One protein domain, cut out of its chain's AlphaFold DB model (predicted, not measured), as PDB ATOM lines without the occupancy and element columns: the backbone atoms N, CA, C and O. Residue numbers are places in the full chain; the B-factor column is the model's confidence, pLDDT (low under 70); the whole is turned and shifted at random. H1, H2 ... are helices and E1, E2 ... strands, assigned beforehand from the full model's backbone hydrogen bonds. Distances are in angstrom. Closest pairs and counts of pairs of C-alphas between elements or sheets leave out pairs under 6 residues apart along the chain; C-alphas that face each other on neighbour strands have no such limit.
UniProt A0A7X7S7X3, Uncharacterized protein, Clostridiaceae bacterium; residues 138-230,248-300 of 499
ATOM      1  N   GLY A 138      76.695 137.112  72.856       88.62
ATOM      2  CA  GLY A 138      77.656 136.075  72.510       88.62
ATOM      3  C   GLY A 138      78.592 136.583  71.419       88.62
ATOM      4  O   GLY A 138      78.147 137.174  70.431       88.62
ATOM      5  N   HIS A 139      79.888 136.392  71.615       90.31
ATOM      6  CA  HIS A 139      80.918 136.791  70.668       90.31
ATOM      7  C   HIS A 139      82.016 135.735  70.618       90.31
ATOM      8  O   HIS A 139      82.187 134.936  71.542       90.31
ATOM      9  N   VAL A 140      82.743 135.742  69.509       93.06
ATOM     10  CA  VAL A 140      83.932 134.921  69.324       93.06
ATOM     11  C   VAL A 140      85.154 135.808  69.173       93.06
ATOM     12  O   VAL A 140      85.151 136.738  68.363       93.06
ATOM     13  N   ASP A 141      86.195 135.473  69.924       95.25
ATOM     14  CA  ASP A 141      87.524 136.052  69.820       95.25
ATOM     15  C   ASP A 141      88.467 135.071  69.131       95.25
ATOM     16  O   ASP A 141      88.579 133.907  69.510       95.25
ATOM     17  N   TYR A 142      89.186 135.566  68.131       96.94
ATOM     18  CA  TYR A 142      90.257 134.845  67.458       96.94
ATOM     19  C   TYR A 142      91.581 135.355  68.011       96.94
ATOM     20  O   TYR A 142      91.923 136.525  67.828       96.94
ATOM     21  N   VAL A 143      92.314 134.493  68.708       97.56
ATOM     22  CA  VAL A 143      93.452 134.871  69.551       97.56
ATOM     23  C   VAL A 143      94.744 134.282  69.000       97.56
ATOM     24  O   VAL A 143      94.798 133.090  68.724       97.56
ATOM     25  N   ASP A 144      95.812 135.075  68.869       96.75
ATOM     26  CA  ASP A 144      97.149 134.514  68.615       96.75
ATOM     27  C   ASP A 144      97.586 133.733  69.861       96.75
ATOM     28  O   ASP A 144      97.920 134.324  70.890       96.75
ATOM     29  N   ALA A 145      97.614 132.404  69.755       95.25
ATOM     30  CA  ALA A 145      97.928 131.502  70.863       95.25
ATOM     31  C   ALA A 145      99.325 131.707  71.466       95.25
ATOM     32  O   ALA A 145      99.585 131.302  72.590       95.25
ATOM     33  N   THR A 146     100.244 132.340  70.732       92.94
ATOM     34  CA  THR A 146     101.600 132.612  71.227       92.94
ATOM     35  C   THR A 146     101.641 133.851  72.116       92.94
ATOM     36  O   THR A 146     102.475 133.944  73.013       92.94
ATOM     37  N   THR A 147     100.790 134.842  71.835       93.81
ATOM     38  CA  THR A 147     100.837 136.150  72.510       93.81
ATOM     39  C   THR A 147      99.653 136.404  73.438       93.81
ATOM     40  O   THR A 147      99.734 137.300  74.276       93.81
ATOM     41  N   GLY A 148      98.559 135.656  73.280       94.44
ATOM     42  CA  GLY A 148      97.283 135.909  73.946       94.44
ATOM     43  C   GLY A 148      96.536 137.135  73.406       94.44
ATOM     44  O   GLY A 148      95.541 137.550  73.994       94.44
ATOM     45  N   ALA A 149      97.001 137.751  72.314       95.19
ATOM     46  CA  ALA A 149      96.355 138.924  71.736       95.19
ATOM     47  C   ALA A 149      95.104 138.538  70.934       95.19
ATOM     48  O   ALA A 149      95.166 137.667  70.065       95.19
ATOM     49  N   VAL A 150      93.987 139.232  71.180       96.12
ATOM     50  CA  VAL A 150      92.779 139.142  70.347       96.12
ATOM     51  C   VAL A 150      93.066 139.810  69.003       96.12
ATOM     52  O   VAL A 150      93.226 141.028  68.921       96.12
ATOM     53  N   MET A 151      93.148 139.003  67.951       95.50
ATOM     54  CA  MET A 151      93.444 139.436  66.585       95.50
ATOM     55  C   MET A 151      92.180 139.881  65.847       95.50
ATOM     56  O   MET A 151      92.225 140.778  65.007       95.50
ATOM     57  N   PHE A 152      91.043 139.261  66.162       95.19
ATOM     58  CA  PHE A 152      89.741 139.606  65.607       95.19
ATOM     59  C   PHE A 152      88.633 139.217  66.588       95.19
ATOM     60  O   PHE A 152      88.755 138.208  67.275       95.19
ATOM     61  N   SER A 153      87.551 139.992  66.631       92.81
ATOM     62  CA  SER A 153      86.372 139.689  67.441       92.81
ATOM     63  C   SER A 153      85.106 140.003  66.656       92.81
ATOM     64  O   SER A 153      85.072 140.973  65.888       92.81
ATOM     65  N   LYS A 154      84.063 139.192  66.832       90.50
ATOM     66  CA  LYS A 154      82.735 139.485  66.283       90.50
ATOM     67  C   LYS A 154      81.616 138.989  67.191       90.50
ATOM     68  O   LYS A 154      81.711 137.916  67.779       90.50
ATOM     69  N   ASN A 155      80.521 139.745  67.215       88.94
ATOM     70  CA  ASN A 155      79.262 139.293  67.803       88.94
ATOM     71  C   ASN A 155      78.650 138.173  66.954       88.94
ATOM     72  O   ASN A 155      78.766 138.185  65.727       88.94
ATOM     73  N   LEU A 156      77.979 137.242  67.622       88.75
ATOM     74  CA  LEU A 156      77.301 136.106  67.015       88.75
ATOM     75  C   LEU A 156      75.820 136.416  66.789       88.75
ATOM     76  O   LEU A 156      75.192 137.148  67.557       88.75
ATOM     77  N   SER A 157      75.280 135.848  65.719       86.44
ATOM     78  CA  SER A 157      73.856 135.858  65.373       86.44
ATOM     79  C   SER A 157      73.503 134.581  64.613       86.44
ATOM     80  O   SER A 157      74.410 133.863  64.179       86.44
ATOM     81  N   ALA A 158      72.212 134.319  64.383       82.38
ATOM     82  CA  ALA A 158      71.768 133.184  63.569       82.38
ATOM     83  C   ALA A 158      72.414 133.172  62.168       82.38
ATOM     84  O   ALA A 158      72.845 132.126  61.689       82.38
ATOM     85  N   ASP A 159      72.576 134.349  61.554       82.88
ATOM     86  CA  ASP A 159      73.215 134.511  60.239       82.88
ATOM     87  C   ASP A 159      74.753 134.612  60.303       82.88
ATOM     88  O   ASP A 159      75.425 134.681  59.272       82.88
ATOM     89  N   SER A 160      75.338 134.686  61.503       84.31
ATOM     90  CA  SER A 160      76.779 134.864  61.697       84.31
ATOM     91  C   SER A 160      77.302 134.072  62.893       84.31
ATOM     92  O   SER A 160      77.854 134.629  63.844       84.31
ATOM     93  N   ALA A 161      77.173 132.750  62.815       85.94
ATOM     94  CA  ALA A 161      77.751 131.820  63.780       85.94
ATOM     95  C   ALA A 161      79.296 131.842  63.776       85.94
ATOM     96  O   ALA A 161      79.944 132.524  62.968       85.94
ATOM     97  N   VAL A 162      79.906 131.099  64.703       89.94
ATOM     98  CA  VAL A 162      81.360 130.890  64.733       89.94
ATOM     99  C   VAL A 162      81.777 130.168  63.455       89.94
ATOM    100  O   VAL A 162      81.215 129.137  63.111       89.94
ATOM    101  N   GLN A 163      82.742 130.724  62.730       91.31
ATOM    102  CA  GLN A 163      83.153 130.217  61.418       91.31
ATOM    103  C   GLN A 163      84.619 130.545  61.142       91.31
ATOM    104  O   GLN A 163      85.203 131.395  61.816       91.31
ATOM    105  N   GLU A 164      85.206 129.935  60.118       91.56
ATOM    106  CA  GLU A 164      86.511 130.368  59.618       91.56
ATOM    107  C   GLU A 164      86.470 131.833  59.161       91.56
ATOM    108  O   GLU A 164      85.455 132.345  58.671       91.56
ATOM    109  N   LEU A 165      87.590 132.535  59.330       92.06
ATOM    110  CA  LEU A 165      87.704 133.907  58.864       92.06
ATOM    111  C   LEU A 165      87.699 133.936  57.334       92.06
ATOM    112  O   LEU A 165      88.342 133.134  56.663       92.06
ATOM    113  N   THR A 166      86.985 134.907  56.767       89.44
ATOM    114  CA  THR A 166      87.038 135.139  55.319       89.44
ATOM    115  C   THR A 166      88.444 135.578  54.911       89.44
ATOM    116  O   THR A 166      89.126 136.224  55.704       89.44
ATOM    117  N   GLY A 167      88.855 135.359  53.659       84.69
ATOM    118  CA  GLY A 167      90.176 135.810  53.190       84.69
ATOM    119  C   GLY A 167      90.438 137.317  53.388       84.69
ATOM    120  O   GLY A 167      91.573 137.732  53.622       84.69
ATOM    121  N   ALA A 168      89.386 138.147  53.369       86.69
ATOM    122  CA  ALA A 168      89.491 139.574  53.684       86.69
ATOM    123  C   ALA A 168      89.822 139.820  55.165       86.69
ATOM    124  O   ALA A 168      90.646 140.676  55.475       86.69
ATOM    125  N   THR A 169      89.211 139.057  56.073       89.31
ATOM    126  CA  THR A 169      89.478 139.136  57.514       89.31
ATOM    127  C   THR A 169      90.809 138.479  57.881       89.31
ATOM    128  O   THR A 169      91.545 139.033  58.690       89.31
ATOM    129  N   GLU A 170      91.173 137.365  57.241       87.94
ATOM    130  CA  GLU A 170      92.486 136.727  57.409       87.94
ATOM    131  C   GLU A 170      93.633 137.692  57.064       87.94
ATOM    132  O   GLU A 170      94.662 137.717  57.733       87.94
ATOM    133  N   SER A 171      93.431 138.568  56.073       86.88
ATOM    134  CA  SER A 171      94.410 139.604  55.712       86.88
ATOM    135  C   SER A 171      94.645 140.636  56.829       86.88
ATOM    136  O   SER A 171      95.697 141.270  56.861       86.88
ATOM    137  N   LEU A 172      93.685 140.817  57.746       90.31
ATOM    138  CA  LEU A 172      93.795 141.744  58.882       90.31
ATOM    139  C   LEU A 172      94.550 141.137  60.069       90.31
ATOM    140  O   LEU A 172      95.084 141.882  60.886       90.31
ATOM    141  N   ILE A 173      94.623 139.806  60.149       91.88
ATOM    142  CA  ILE A 173      95.348 139.074  61.200       91.88
ATOM    143  C   ILE A 173      96.754 138.651  60.738       91.88
ATOM    144  O   ILE A 173      97.347 137.715  61.275       91.88
ATOM    145  N   HIS A 174      97.284 139.313  59.708       89.56
ATOM    146  CA  HIS A 174      98.619 139.071  59.174       89.56
ATOM    147  C   HIS A 174      99.716 139.356  60.210       89.56
ATOM    148  O   HIS A 174      99.626 140.303  60.994       89.56
ATOM    149  N   LYS A 175     100.792 138.563  60.159       91.44
ATOM    150  CA  LYS A 175     101.964 138.694  61.024       91.44
ATOM    151  C   LYS A 175     103.239 138.586  60.190       91.44
ATOM    152  O   LYS A 175     103.471 137.568  59.546       91.44
ATOM    153  N   ASP A 176     104.065 139.630  60.218       90.50
ATOM    154  CA  ASP A 176     105.293 139.703  59.418       90.50
ATOM    155  C   ASP A 176     106.224 138.519  59.699       90.50
ATOM    156  O   ASP A 176     106.599 138.276  60.846       90.50
ATOM    157  N   GLY A 177     106.628 137.808  58.643       92.44
ATOM    158  CA  GLY A 177     107.514 136.645  58.748       92.44
ATOM    159  C   GLY A 177     106.830 135.371  59.248       92.44
ATOM    160  O   GLY A 177     107.524 134.400  59.532       92.44
ATOM    161  N   TYR A 178     105.499 135.355  59.353       95.00
ATOM    162  CA  TYR A 178     104.727 134.179  59.737       95.00
ATOM    163  C   TYR A 178     103.591 133.909  58.750       95.00
ATOM    164  O   TYR A 178     102.990 134.823  58.192       95.00
ATOM    165  N   THR A 179     103.230 132.638  58.615       94.44
ATOM    166  CA  THR A 179     102.046 132.196  57.879       94.44
ATOM    167  C   THR A 179     101.009 131.622  58.839       94.44
ATOM    168  O   THR A 179     101.330 130.829  59.724       94.44
ATOM    169  N   PHE A 180      99.747 132.017  58.663       94.25
ATOM    170  CA  PHE A 180      98.619 131.442  59.394       94.25
ATOM    171  C   PHE A 180      98.398 129.975  58.982       94.25
ATOM    172  O   PHE A 180      98.253 129.674  57.799       94.25
ATOM    173  N   LEU A 181      98.384 129.057  59.952       91.50
ATOM    174  CA  LEU A 181      98.255 127.615  59.721       91.50
ATOM    175  C   LEU A 181      96.816 127.124  59.922       91.50
ATOM    176  O   LEU A 181      96.333 126.343  59.109       91.50
ATOM    177  N   GLY A 182      96.126 127.574  60.973       92.12
ATOM    178  CA  GLY A 182      94.760 127.127  61.248       92.12
ATOM    179  C   GLY A 182      94.232 127.501  62.632       92.12
ATOM    180  O   GLY A 182      94.891 128.212  63.395       92.12
ATOM    181  N   TYR A 183      93.036 126.998  62.926       95.31
ATOM    182  CA  TYR A 183      92.233 127.305  64.111       95.31
ATOM    183  C   TYR A 183      92.233 126.134  65.104       95.31
ATOM    184  O   TYR A 183      92.151 124.976  64.693       95.31
ATOM    185  N   TYR A 184      92.302 126.436  66.399       95.75
ATOM    186  CA  TYR A 184      92.396 125.460  67.488       95.75
ATOM    187  C   TYR A 184      91.481 125.835  68.661       95.75
ATOM    188  O   TYR A 184      91.202 127.010  68.891       95.75
ATOM    189  N   GLU A 185      91.012 124.831  69.400       95.25
ATOM    190  CA  GLU A 185      90.149 125.006  70.584       95.25
ATOM    191  C   GLU A 185      90.949 125.378  71.836       95.25
ATOM    192  O   GLU A 185      90.436 126.034  72.741       95.25
ATOM    193  N   ASP A 186      92.221 124.982  71.885       95.94
ATOM    194  CA  ASP A 186      93.103 125.168  73.029       95.94
ATOM    195  C   ASP A 186      94.339 126.015  72.701       95.94
ATOM    196  O   ASP A 186      94.917 125.934  71.616       95.94
ATOM    197  N   GLU A 187      94.802 126.774  73.695       96.06
ATOM    198  CA  GLU A 187      96.010 127.607  73.608       96.06
ATOM    199  C   GLU A 187      97.277 126.782  73.315       96.06
ATOM    200  O   GLU A 187      98.217 127.277  72.697       96.06
ATOM    201  N   ALA A 188      97.307 125.501  73.708       96.25
ATOM    202  CA  ALA A 188      98.427 124.606  73.421       96.25
ATOM    203  C   ALA A 188      98.446 124.104  71.961       96.25
ATOM    204  O   ALA A 188      99.395 123.418  71.568       96.25
ATOM    205  N   LEU A 189      97.452 124.489  71.149       94.38
ATOM    206  CA  LEU A 189      97.346 124.194  69.721       94.38
ATOM    207  C   LEU A 189      97.369 122.689  69.422       94.38
ATOM    208  O   LEU A 189      98.036 122.235  68.480       94.38
ATOM    209  N   THR A 190      96.667 121.913  70.249       93.62
ATOM    210  CA  THR A 190      96.636 120.447  70.165       93.62
ATOM    211  C   THR A 190      95.382 119.906  69.488       93.62
ATOM    212  O   THR A 190      95.461 118.890  68.798       93.62
ATOM    213  N   THR A 191      94.256 120.605  69.623       93.62
ATOM    214  CA  THR A 191      92.935 120.195  69.140       93.62
ATOM    215  C   THR A 191      92.440 121.192  68.088       93.62
ATOM    216  O   THR A 191      92.172 122.346  68.433       93.62
ATOM    217  N   PRO A 192      92.368 120.806  66.799       92.50
ATOM    218  CA  PRO A 192      91.802 121.658  65.754       92.50
ATOM    219  C   PRO A 192      90.366 122.064  66.089       92.50
ATOM    220  O   PRO A 192      89.615 121.250  66.615       92.50
ATOM    221  N   TYR A 193      89.992 123.299  65.762       93.25
ATOM    222  CA  TYR A 193      88.654 123.811  66.048       93.25
ATOM    223  C   TYR A 193      87.614 123.242  65.079       93.25
ATOM    224  O   TYR A 193      87.749 123.415  63.865       93.25
ATOM    225  N   ASP A 194      86.555 122.616  65.598       91.75
ATOM    226  CA  ASP A 194      85.421 122.156  64.791       91.75
ATOM    227  C   ASP A 194      84.288 123.196  64.766       91.75
ATOM    228  O   ASP A 194      83.474 123.321  65.684       91.75
ATOM    229  N   PHE A 195      84.206 123.936  63.660       90.62
ATOM    230  CA  PHE A 195      83.180 124.960  63.449       90.62
ATOM    231  C   PHE A 195      81.755 124.405  63.312       90.62
ATOM    232  O   PHE A 195      80.804 125.179  63.380       90.62
ATOM    233  N   SER A 196      81.577 123.091  63.138       88.62
ATOM    234  CA  SER A 196      80.252 122.474  62.998       88.62
ATOM    235  C   SER A 196      79.554 122.189  64.333       88.62
ATOM    236  O   SER A 196      78.349 121.937  64.350       88.62
ATOM    237  N   VAL A 197      80.289 122.242  65.449       84.88
ATOM    238  CA  VAL A 197      79.771 121.900  66.784       84.88
ATOM    239  C   VAL A 197      78.966 123.044  67.402       84.88
ATOM    240  O   VAL A 197      78.034 122.802  68.170       84.88
ATOM    241  N   TYR A 198      79.307 124.295  67.087       82.69
ATOM    242  CA  TYR A 198      78.643 125.447  67.686       82.69
ATOM    243  C   TYR A 198      77.259 125.693  67.070       82.69
ATOM    244  O   TYR A 198      77.126 125.871  65.860       82.69
ATOM    245  N   VAL A 199      76.237 125.788  67.923       79.62
ATOM    246  CA  VAL A 199      74.867 126.142  67.535       79.62
ATOM    247  C   VAL A 199      74.482 127.434  68.244       79.62
ATOM    248  O   VAL A 199      74.493 127.504  69.473       79.62
ATOM    249  N   PHE A 200      74.148 128.463  67.466       84.00
ATOM    250  CA  PHE A 200      73.670 129.729  68.010       84.00
ATOM    251  C   PHE A 200      72.230 129.581  68.519       84.00
ATOM    252  O   PHE A 200      71.381 129.027  67.820       84.00
ATOM    253  N   SER A 201      71.954 130.114  69.710       84.06
ATOM    254  CA  SER A 201      70.595 130.293  70.230       84.06
ATOM    255  C   SER A 201      70.250 131.771  70.218       84.06
ATOM    256  O   SER A 201      71.063 132.593  70.640       84.06
ATOM    257  N   GLU A 202      69.041 132.105  69.782       89.38
ATOM    258  CA  GLU A 202      68.515 133.460  69.930       89.38
ATOM    259  C   GLU A 202      68.282 133.792  71.407       89.38
ATOM    260  O   GLU A 202      67.993 132.913  72.220       89.38
ATOM    261  N   LEU A 203      68.426 135.073  71.756       92.62
ATOM    262  CA  LEU A 203      68.187 135.539  73.125       92.62
ATOM    263  C   LEU A 203      66.695 135.491  73.471       92.62
ATOM    264  O   LEU A 203      66.316 135.042  74.553       92.62
ATOM    265  N   ILE A 204      65.863 135.989  72.554       93.19
ATOM    266  CA  ILE A 204      64.418 136.124  72.726       93.19
ATOM    267  C   ILE A 204      63.717 135.269  71.667       93.19
ATOM    268  O   ILE A 204      63.977 135.472  70.479       93.19
ATOM    269  N   PRO A 205      62.831 134.336  72.067       94.38
ATOM    270  CA  PRO A 205      62.070 133.522  71.132       94.38
ATOM    271  C   PRO A 205      61.100 134.398  70.342       94.38
ATOM    272  O   PRO A 205      60.712 135.490  70.783       94.38
ATOM    273  N   THR A 206      60.677 133.926  69.171       94.44
ATOM    274  CA  THR A 206      59.676 134.670  68.412       94.44
ATOM    275  C   THR A 206      58.327 134.617  69.121       94.44
ATOM    276  O   THR A 206      58.020 133.697  69.878       94.44
ATOM    277  N   LYS A 207      57.480 135.613  68.850       93.94
ATOM    278  CA  LYS A 207      56.108 135.631  69.366       93.94
ATOM    279  C   LYS A 207      55.324 134.390  68.922       93.94
ATOM    280  O   LYS A 207      54.553 133.871  69.711       93.94
ATOM    281  N   GLN A 208      55.559 133.894  67.706       95.94
ATOM    282  CA  GLN A 208      54.927 132.663  67.231       95.94
ATOM    283  C   GLN A 208      55.348 131.465  68.090       95.94
ATOM    284  O   GLN A 208      54.482 130.825  68.667       95.94
ATOM    285  N   ASP A 209      56.654 131.235  68.279       96.25
ATOM    286  CA  ASP A 209      57.158 130.086  69.054       96.25
ATOM    287  C   ASP A 209      56.612 130.067  70.491       96.25
ATOM    288  O   ASP A 209      56.298 129.012  71.045       96.25
ATOM    289  N   VAL A 210      56.479 131.251  71.101       96.94
ATOM    290  CA  VAL A 210      55.902 131.404  72.442       96.94
ATOM    291  C   VAL A 210      54.438 130.960  72.464       96.94
ATOM    292  O   VAL A 210      54.065 130.171  73.330       96.94
ATOM    293  N   TYR A 211      53.605 131.441  71.537       96.25
ATOM    294  CA  TYR A 211      52.180 131.092  71.513       96.25
ATOM    295  C   TYR A 211      51.924 129.661  71.032       96.25
ATOM    296  O   TYR A 211      51.013 129.024  71.554       96.25
ATOM    297  N   ASP A 212      52.759 129.121  70.144       97.50
ATOM    298  CA  ASP A 212      52.732 127.706  69.766       97.50
ATOM    299  C   ASP A 212      52.996 126.825  70.999       97.50
ATOM    300  O   ASP A 212      52.219 125.918  71.298       97.50
ATOM    301  N   THR A 213      54.026 127.160  71.790       97.62
ATOM    302  CA  THR A 213      54.342 126.463  73.051       97.62
ATOM    303  C   THR A 213      53.178 126.541  74.044       97.62
ATOM    304  O   THR A 213      52.794 125.538  74.640       97.62
ATOM    305  N   LEU A 214      52.577 127.724  74.217       97.56
ATOM    306  CA  LEU A 214      51.432 127.905  75.115       97.56
ATOM    307  C   LEU A 214      50.202 127.113  74.645       97.56
ATOM    308  O   LEU A 214      49.518 126.509  75.469       97.56
ATOM    309  N   ALA A 215      49.926 127.075  73.341       97.06
ATOM    310  CA  ALA A 215      48.819 126.306  72.782       97.06
ATOM    311  C   ALA A 215      49.028 124.790  72.935       97.06
ATOM    312  O   ALA A 215      48.068 124.062  73.194       97.06
ATOM    313  N   GLU A 216      50.270 124.310  72.821       97.50
ATOM    314  CA  GLU A 216      50.627 122.913  73.090       97.50
ATOM    315  C   GLU A 216      50.479 122.542  74.574       97.50
ATOM    316  O   GLU A 216      50.003 121.449  74.894       97.50
ATOM    317  N   GLU A 217      50.859 123.440  75.489       97.62
ATOM    318  CA  GLU A 217      50.767 123.224  76.938       97.62
ATOM    319  C   GLU A 217      49.332 123.359  77.479       97.62
ATOM    320  O   GLU A 217      48.943 122.620  78.389       97.62
ATOM    321  N   PHE A 218      48.521 124.253  76.899       96.88
ATOM    322  CA  PHE A 218      47.143 124.542  77.318       96.88
ATOM    323  C   PHE A 218      46.121 124.364  76.179       96.88
ATOM    324  O   PHE A 218      45.358 125.284  75.870       96.88
ATOM    325  N   PRO A 219      46.008 123.167  75.580       96.62
ATOM    326  CA  PRO A 219      45.203 122.949  74.375       96.62
ATOM    327  C   PRO A 219      43.694 123.141  74.580       96.62
ATOM    328  O   PRO A 219      42.947 123.196  73.611       96.62
ATOM    329  N   SER A 220      43.212 123.205  75.826       96.44
ATOM    330  CA  SER A 220      41.807 123.509  76.121       96.44
ATOM    331  C   SER A 220      41.475 124.999  76.071       96.44
ATOM    332  O   SER A 220      40.296 125.325  76.004       96.44
ATOM    333  N   LEU A 221      42.482 125.874  76.153       96.25
ATOM    334  CA  LEU A 221      42.310 127.332  76.182       96.25
ATOM    335  C   LEU A 221      42.544 127.962  74.803       96.25
ATOM    336  O   LEU A 221      42.023 129.033  74.515       96.25
ATOM    337  N   PHE A 222      43.313 127.292  73.942       96.50
ATOM    338  CA  PHE A 222      43.664 127.779  72.613       96.50
ATOM    339  C   PHE A 222      42.898 127.032  71.519       96.50
ATOM    340  O   PHE A 222      42.974 125.808  71.413       96.50
ATOM    341  N   THR A 223      42.213 127.778  70.653       95.56
ATOM    342  CA  THR A 223      41.590 127.252  69.431       95.56
ATOM    343  C   THR A 223      42.331 127.777  68.207       95.56
ATOM    344  O   THR A 223      42.540 128.978  68.079       95.56
ATOM    345  N   ALA A 224      42.732 126.891  67.292       94.56
ATOM    346  CA  ALA A 224      43.373 127.299  66.043       94.56
ATOM    347  C   ALA A 224      42.354 127.957  65.099       94.56
ATOM    348  O   ALA A 224      41.297 127.382  64.821       94.56
ATOM    349  N   VAL A 225      42.689 129.138  64.585       93.25
ATOM    350  CA  VAL A 225      41.816 129.966  63.745       93.25
ATOM    351  C   VAL A 225      42.588 130.566  62.573       93.25
ATOM    352  O   VAL A 225      43.793 130.797  62.643       93.25
ATOM    353  N   GLU A 226      41.888 130.832  61.472       90.81
ATOM    354  CA  GLU A 226      42.427 131.654  60.389       90.81
ATOM    355  C   GLU A 226      42.191 133.129  60.732       90.81
ATOM    356  O   GLU A 226      41.089 133.497  61.143       90.81
ATOM    357  N   TYR A 227      43.221 133.966  60.586       87.88
ATOM    358  CA  TYR A 227      43.109 135.394  60.874       87.88
ATOM    359  C   TYR A 227      42.033 136.045  60.000       87.88
ATOM    360  O   TYR A 227      42.082 135.961  58.770       87.88
ATOM    361  N   VAL A 228      41.109 136.765  60.636       78.44
ATOM    362  CA  VAL A 228      40.114 137.593  59.949       78.44
ATOM    363  C   VAL A 228      40.349 139.044  60.342       78.44
ATOM    364  O   VAL A 228      40.278 139.406  61.516       78.44
ATOM    365  N   GLU A 229      40.650 139.892  59.356       80.94
ATOM    366  CA  GLU A 229      40.759 141.330  59.600       80.94
ATOM    367  C   GLU A 229      39.379 141.874  60.009       80.94
ATOM    368  O   GLU A 229      38.406 141.628  59.291       80.94
ATOM    369  N   PRO A 230      39.261 142.587  61.147       77.50
ATOM    370  CA  PRO A 230      37.982 143.136  61.576       77.50
ATOM    371  C   PRO A 230      37.443 144.104  60.518       77.50
ATOM    372  O   PRO A 230      38.179 144.957  60.009       77.50
ATOM    373  N   ASP A 248      42.357 140.699  71.854       86.38
ATOM    374  CA  ASP A 248      42.979 139.439  71.418       86.38
ATOM    375  C   ASP A 248      43.359 139.437  69.925       86.38
ATOM    376  O   ASP A 248      43.780 138.418  69.376       86.38
ATOM    377  N   LEU A 249      43.262 140.585  69.237       86.44
ATOM    378  CA  LEU A 249      43.554 140.679  67.800       86.44
ATOM    379  C   LEU A 249      44.997 140.269  67.478       86.44
ATOM    380  O   LEU A 249      45.276 139.743  66.401       86.44
ATOM    381  N   PHE A 250      45.923 140.525  68.400       88.88
ATOM    382  CA  PHE A 250      47.308 140.086  68.279       88.88
ATOM    383  C   PHE A 250      47.434 138.553  68.306       88.88
ATOM    384  O   PHE A 250      48.102 137.991  67.441       88.88
ATOM    385  N   ILE A 251      46.741 137.882  69.229       92.19
ATOM    386  CA  ILE A 251      46.732 136.416  69.352       92.19
ATOM    387  C   ILE A 251      46.073 135.790  68.109       92.19
ATOM    388  O   ILE A 251      46.608 134.851  67.522       92.19
ATOM    389  N   ASN A 252      44.989 136.397  67.613       91.44
ATOM    390  CA  ASN A 252      44.319 135.974  66.380       91.44
ATOM    391  C   ASN A 252      45.232 136.063  65.148       91.44
ATOM    392  O   ASN A 252      45.216 135.174  64.299       91.44
ATOM    393  N   LYS A 253      46.092 137.090  65.069       91.75
ATOM    394  CA  LYS A 253      47.110 137.208  64.007       91.75
ATOM    395  C   LYS A 253      48.165 136.103  64.051       91.75
ATOM    396  O   LYS A 253      48.752 135.819  63.012       91.75
ATOM    397  N   LEU A 254      48.399 135.501  65.216       93.81
ATOM    398  CA  LEU A 254      49.265 134.329  65.381       93.81
ATOM    399  C   LEU A 254      48.536 133.006  65.080       93.81
ATOM    400  O   LEU A 254      49.152 131.948  65.160       93.81
ATOM    401  N   GLY A 255      47.249 133.059  64.709       94.81
ATOM    402  CA  GLY A 255      46.442 131.892  64.344       94.81
ATOM    403  C   GLY A 255      45.693 131.249  65.509       94.81
ATOM    404  O   GLY A 255      45.269 130.098  65.394       94.81
ATOM    405  N   TYR A 256      45.519 131.969  66.621       94.94
ATOM    406  CA  TYR A 256      44.885 131.440  67.824       94.94
ATOM    407  C   TYR A 256      43.735 132.313  68.334       94.94
ATOM    408  O   TYR A 256      43.783 133.539  68.304       94.94
ATOM    409  N   GLU A 257      42.698 131.672  68.853       93.94
ATOM    410  CA  GLU A 257      41.675 132.280  69.699       93.94
ATOM    411  C   GLU A 257      41.873 131.772  71.129       93.94
ATOM    412  O   GLU A 257      42.060 130.569  71.336       93.94
ATOM    413  N   LEU A 258      41.874 132.692  72.098       92.88
ATOM    414  CA  LEU A 258      42.109 132.392  73.506       92.88
ATOM    415  C   LEU A 258      40.798 132.476  74.297       92.88
ATOM    416  O   LEU A 258      40.339 133.566  74.644       92.88
ATOM    417  N   ASP A 259      40.224 131.320  74.623       93.12
ATOM    418  CA  ASP A 259      39.072 131.211  75.519       93.12
ATOM    419  C   ASP A 259      39.571 130.922  76.938       93.12
ATOM    420  O   ASP A 259      39.853 129.782  77.308       93.12
ATOM    421  N   ALA A 260      39.771 131.989  77.711       92.62
ATOM    422  CA  ALA A 260      40.340 131.916  79.050       92.62
ATOM    423  C   ALA A 260      39.686 132.928  79.994       92.62
ATOM    424  O   ALA A 260      39.502 134.105  79.658       92.62
ATOM    425  N   THR A 261      39.393 132.468  81.210       95.44
ATOM    426  CA  THR A 261      39.020 133.311  82.351       95.44
ATOM    427  C   THR A 261      40.174 134.228  82.767       95.44
ATOM    428  O   THR A 261      41.322 134.034  82.376       95.44
ATOM    429  N   GLU A 262      39.898 135.230  83.603       92.75
ATOM    430  CA  GLU A 262      40.929 136.146  84.113       92.75
ATOM    431  C   GLU A 262      42.047 135.408  84.878       92.75
ATOM    432  O   GLU A 262      43.226 135.716  84.706       92.75
ATOM    433  N   GLU A 263      41.695 134.380  85.659       95.38
ATOM    434  CA  GLU A 263      42.665 133.541  86.378       95.38
ATOM    435  C   GLU A 263      43.537 132.723  85.411       95.38
ATOM    436  O   GLU A 263      44.754 132.638  85.583       95.38
ATOM    437  N   GLU A 264      42.938 132.163  84.357       96.81
ATOM    438  CA  GLU A 264      43.661 131.419  83.320       96.81
ATOM    439  C   GLU A 264      44.555 132.336  82.478       96.81
ATOM    440  O   GLU A 264      45.679 131.958  82.151       96.81
ATOM    441  N   ARG A 265      44.121 133.570  82.191       93.94
ATOM    442  CA  ARG A 265      44.953 134.581  81.521       93.94
ATOM    443  C   ARG A 265      46.149 134.984  82.374       93.94
ATOM    444  O   ARG A 265      47.254 135.075  81.847       93.94
ATOM    445  N   ALA A 266      45.975 135.147  83.686       94.94
ATOM    446  CA  ALA A 266      47.090 135.400  84.599       94.94
ATOM    447  C   ALA A 266      48.082 134.220  84.641       94.94
ATOM    448  O   ALA A 266      49.295 134.431  84.651       94.94
ATOM    449  N   MET A 267      47.584 132.979  84.605       95.94
ATOM    450  CA  MET A 267      48.422 131.780  84.495       95.94
ATOM    451  C   MET A 267      49.199 131.744  83.169       95.94
ATOM    452  O   MET A 267      50.405 131.502  83.181       95.94
ATOM    453  N   ILE A 268      48.536 132.011  82.040       96.44
ATOM    454  CA  ILE A 268      49.175 132.075  80.716       96.44
ATOM    455  C   ILE A 268      50.236 133.178  80.684       96.44
ATOM    456  O   ILE A 268      51.339 132.950  80.186       96.44
ATOM    457  N   ARG A 269      49.945 134.349  81.264       95.94
ATOM    458  CA  ARG A 269      50.893 135.462  81.387       95.94
ATOM    459  C   ARG A 269      52.146 135.043  82.152       95.94
ATOM    460  O   ARG A 269      53.244 135.218  81.631       95.94
ATOM    461  N   ALA A 270      51.980 134.438  83.329       96.81
ATOM    462  CA  ALA A 270      53.099 133.956  84.136       96.81
ATOM    463  C   ALA A 270      53.921 132.900  83.383       96.81
ATOM    464  O   ALA A 270      55.150 132.968  83.359       96.81
ATOM    465  N   ARG A 271      53.256 131.960  82.698       97.25
ATOM    466  CA  ARG A 271      53.945 130.940  81.902       97.25
ATOM    467  C   ARG A 271      54.720 131.542  80.731       97.25
ATOM    468  O   ARG A 271      55.837 131.117  80.449       97.25
ATOM    469  N   LYS A 272      54.164 132.558  80.070       96.69
ATOM    470  CA  LYS A 272      54.857 133.308  79.022       96.69
ATOM    471  C   LYS A 272      56.129 133.978  79.548       96.69
ATOM    472  O   LYS A 272      57.169 133.887  78.896       96.69
ATOM    473  N   ASP A 273      56.072 134.604  80.721       96.62
ATOM    474  CA  ASP A 273      57.258 135.203  81.342       96.62
ATOM    475  C   ASP A 273      58.322 134.148  81.668       96.62
ATOM    476  O   ASP A 273      59.500 134.357  81.377       96.62
ATOM    477  N   GLU A 274      57.922 132.974  82.165       96.69
ATOM    478  CA  GLU A 274      58.839 131.848  82.381       96.69
ATOM    479  C   GLU A 274      59.514 131.366  81.088       96.69
ATOM    480  O   GLU A 274      60.697 131.026  81.117       96.69
ATOM    481  N   ILE A 275      58.797 131.333  79.958       97.38
ATOM    482  CA  ILE A 275      59.370 130.967  78.651       97.38
ATOM    483  C   ILE A 275      60.468 131.964  78.255       97.38
ATOM    484  O   ILE A 275      61.562 131.551  77.860       97.38
ATOM    485  N   PHE A 276      60.219 133.270  78.411       97.06
ATOM    486  CA  PHE A 276      61.228 134.296  78.135       97.06
ATOM    487  C   PHE A 276      62.438 134.188  79.068       97.06
ATOM    488  O   PHE A 276      63.570 134.211  78.591       97.06
ATOM    489  N   GLU A 277      62.225 134.039  80.378       96.31
ATOM    490  CA  GLU A 277      63.325 133.906  81.343       96.31
ATOM    491  C   GLU A 277      64.140 132.630  81.115       96.31
ATOM    492  O   GLU A 277      65.368 132.659  81.214       96.31
ATOM    493  N   LYS A 278      63.487 131.525  80.737       95.56
ATOM    494  CA  LYS A 278      64.179 130.299  80.343       95.56
ATOM    495  C   LYS A 278      65.057 130.523  79.111       95.56
ATOM    496  O   LYS A 278      66.215 130.121  79.134       95.56
ATOM    497  N   SER A 279      64.539 131.182  78.075       95.19
ATOM    498  CA  SER A 279      65.324 131.506  76.875       95.19
ATOM    499  C   SER A 279      66.522 132.401  77.197       95.19
ATOM    500  O   SER A 279      67.620 132.153  76.710       95.19
ATOM    501  N   ILE A 280      66.342 133.409  78.059       94.94
ATOM    502  CA  ILE A 280      67.433 134.286  78.505       94.94
ATOM    503  C   ILE A 280      68.503 133.479  79.250       94.94
ATOM    504  O   ILE A 280      69.684 133.625  78.951       94.94
ATOM    505  N   ALA A 281      68.107 132.599  80.173       93.19
ATOM    506  CA  ALA A 281      69.043 131.768  80.928       93.19
ATOM    507  C   ALA A 281      69.795 130.769  80.029       93.19
ATOM    508  O   ALA A 281      71.014 130.628  80.147       93.19
ATOM    509  N   ASP A 282      69.085 130.113  79.106       91.25
ATOM    510  CA  ASP A 282      69.678 129.197  78.128       91.25
ATOM    511  C   ASP A 282      70.646 129.964  77.200       91.25
ATOM    512  O   ASP A 282      71.741 129.480  76.902       91.25
ATOM    513  N   TYR A 283      70.299 131.191  76.791       91.25
ATOM    514  CA  TYR A 283      71.199 132.071  76.048       91.25
ATOM    515  C   TYR A 283      72.438 132.418  76.866       91.25
ATOM    516  O   TYR A 283      73.540 132.198  76.389       91.25
ATOM    517  N   GLU A 284      72.314 132.926  78.093       88.44
ATOM    518  CA  GLU A 284      73.458 133.302  78.941       88.44
ATOM    519  C   GLU A 284      74.396 132.120  79.223       88.44
ATOM    520  O   GLU A 284      75.614 132.293  79.275       88.44
ATOM    521  N   GLN A 285      73.851 130.907  79.339       84.88
ATOM    522  CA  GLN A 285      74.644 129.691  79.500       84.88
ATOM    523  C   GLN A 285      75.434 129.327  78.232       84.88
ATOM    524  O   GLN A 285      76.569 128.857  78.334       84.88
ATOM    525  N   ASN A 286      74.850 129.533  77.048       79.88
ATOM    526  CA  ASN A 286      75.413 129.098  75.763       79.88
ATOM    527  C   ASN A 286      76.152 130.210  74.993       79.88
ATOM    528  O   ASN A 286      76.923 129.927  74.078       79.88
ATOM    529  N   SER A 287      75.938 131.475  75.354       72.94
ATOM    530  CA  SER A 287      76.518 132.674  74.727       72.94
ATOM    531  C   SER A 287      77.836 133.114  75.370       72.94
ATOM    532  O   SER A 287      78.241 134.269  75.239       72.94
ATOM    533  N   GLY A 288      78.531 132.195  76.048       69.56
ATOM    534  CA  GLY A 288      79.852 132.456  76.613       69.56
ATOM    535  C   GLY A 288      80.837 133.001  75.575       69.56
ATOM    536  O   GLY A 288      80.682 132.785  74.375       69.56
ATOM    537  N   GLN A 289      81.867 133.709  76.044       76.06
ATOM    538  CA  GLN A 289      82.976 134.142  75.194       76.06
ATOM    539  C   GLN A 289      83.638 132.908  74.575       76.06
ATOM    540  O   GLN A 289      84.253 132.099  75.274       76.06
ATOM    541  N   ILE A 290      83.503 132.760  73.261       90.38
ATOM    542  CA  ILE A 290      84.137 131.676  72.517       90.38
ATOM    543  C   ILE A 290      85.526 132.153  72.137       90.38
ATOM    544  O   ILE A 290      85.680 133.230  71.568       90.38
ATOM    545  N   THR A 291      86.545 131.360  72.446       94.69
ATOM    546  CA  THR A 291      87.918 131.657  72.037       94.69
ATOM    547  C   THR A 291      88.360 130.636  71.005       94.69
ATOM    548  O   THR A 291      88.325 129.437  71.260       94.69
ATOM    549  N   VAL A 292      88.787 131.124  69.845       96.88
ATOM    550  CA  VAL A 292      89.406 130.332  68.787       96.88
ATOM    551  C   VAL A 292      90.878 130.715  68.723       96.88
ATOM    552  O   VAL A 292      91.227 131.863  68.451       96.88
ATOM    553  N   TYR A 293      91.763 129.755  68.949       97.75
ATOM    554  CA  TYR A 293      93.201 129.982  68.949       97.75
ATOM    555  C   TYR A 293      93.775 129.862  67.537       97.75
ATOM    556  O   TYR A 293      93.587 128.870  66.835       97.75
ATOM    557  N   LEU A 294      94.493 130.893  67.112       97.12
ATOM    558  CA  LEU A 294      95.157 130.985  65.823       97.12
ATOM    559  C   LEU A 294      96.581 130.450  65.942       97.12
ATOM    560  O   LEU A 294      97.384 130.939  66.743       97.12
ATOM    561  N   LYS A 295      96.914 129.476  65.096       95.00
ATOM    562  CA  LYS A 295      98.278 128.973  64.952       95.00
ATOM    563  C   LYS A 295      98.986 129.677  63.810       95.00
ATOM    564  O   LYS A 295      98.510 129.666  62.679       95.00
ATOM    565  N   TYR A 296     100.170 130.197  64.100       95.00
ATOM    566  CA  TYR A 296     101.089 130.741  63.109       95.00
ATOM    567  C   TYR A 296     102.359 129.898  63.065       95.00
ATOM    568  O   TYR A 296     102.812 129.397  64.095       95.00
ATOM    569  N   ILE A 297     102.946 129.769  61.881       92.75
ATOM    570  CA  ILE A 297     104.276 129.189  61.695       92.75
ATOM    571  C   ILE A 297     105.212 130.238  61.111       92.75
ATOM    572  O   ILE A 297     104.779 131.079  60.332       92.75
ATOM    573  N   GLU A 298     106.471 130.227  61.531       94.75
ATOM    574  CA  GLU A 298     107.495 131.122  60.985       94.75
ATOM    575  C   GLU A 298     107.791 130.748  59.529       94.75
ATOM    576  O   GLU A 298     107.855 129.562  59.211       94.75
ATOM    577  N   GLY A 299     107.969 131.753  58.674       94.25
ATOM    578  CA  GLY A 299     108.267 131.621  57.250       94.25
ATOM    579  C   GLY A 299     107.103 132.014  56.338       94.25
ATOM    580  O   GLY A 299     105.948 132.139  56.762       94.25
ATOM    581  N   ASN A 300     107.424 132.227  55.062       94.56
ATOM    582  CA  ASN A 300     106.458 132.571  54.018       94.56
ATOM    583  C   ASN A 300     105.991 131.324  53.253       94.56
ATOM    584  O   ASN A 300     106.711 130.816  52.392       94.56
TER     585      ASN A 300
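What this domain is: This is residues 138 to 230 and 248 to 300 of the 499 residues of an uncharacterized protein of Clostridiaceae bacterium (UniProt A0A7X7S7X3). A long rod has a curled four-stranded sheet, E2 E1 E6 E3, with the short helix H1 at one end, and a small head made of H2, H3 and the two-stranded sheet E4 E5 at the other. The long helix H4 spans between them, with H2 packed on it, and leads through a tight link into E6, while residues 185 to 206, with no named element, also join the two ends. The printed part has 146 residues with four named helices and six named strands, in the order E1 E2 H1 E3 H2 E4 H3 E5 H4 E6; its class is mixed, helices and strands. The larger sheet is mixed and the smaller is antiparallel. The whole is extended, with a radius of gyration of the C-alphas of 23.3 A and spans of 73 by 28 by 19 A.

How they stand to each other: In the larger sheet, which is strongly twisted, E1, residues 139 to 144, and E6, residues 290 to 298, are parallel inner strands, with N 141 and O 290 2.8 A apart. E2, residues 149 to 155, is an edge strand antiparallel to E1 and forms a hairpin with it; N 142 and O 152 are 2.8 A apart. E3, residues 178 to 184, is the other edge strand, antiparallel to E6, with N 181 and O 295 2.8 A apart. H1, residues 167 to 173, is on this sheet but at its level, at a height of 0.4 A; its closest C-alphas to E2 are those of Ile 173 and Met 151, 5.7 A apart. E2, H1 and E3 form a split strand-helix-strand unit, two strands running the same way with E1 and E6 between them, and its crossover is right-handed. H4, residues 262 to 286, is not on this sheet. With its residues 268 to 275 alone it touches H2, residues 207 to 217, at a steep tilt of 63 degrees, opposite ways; the closest C-alphas are those of Lys 272 and Val 210, 6.9 A apart. E4, residues 222 to 224, and E5, residues 256 to 258, are antiparallel, with N 257 and O 223 2.8 A apart. H3, residues 249 to 253, is close to H2 but not clearly touching, the closest C-alphas being those of Ile 251 and Tyr 211, 7.9 A apart. Every O i to N i+4 pair is within hydrogen-bond range in H2, H3 and H4, and 2 of 3 are in H1.

Where its parts are: E1 begins at C-alpha 139 (80.918, 136.791, 70.668). H4 is 36.2 A long, from C-alpha 262 at (40.929, 136.146, 84.113), and E6 is 26.1 A long, ending at C-alpha 298 (107.495, 131.122, 60.985).

The domain as a whole: The C-alphas farthest apart, those of Thr 261 and Gly 299, are 73.7 A apart. Residues 231 to 247 are not printed, and C-alphas 230 and 248 are 11.6 A apart across the cut. The links E2 to H1 and E3 to H2 are long. Mean pLDDT of the printed part is 92.1; residue 288 is under 70.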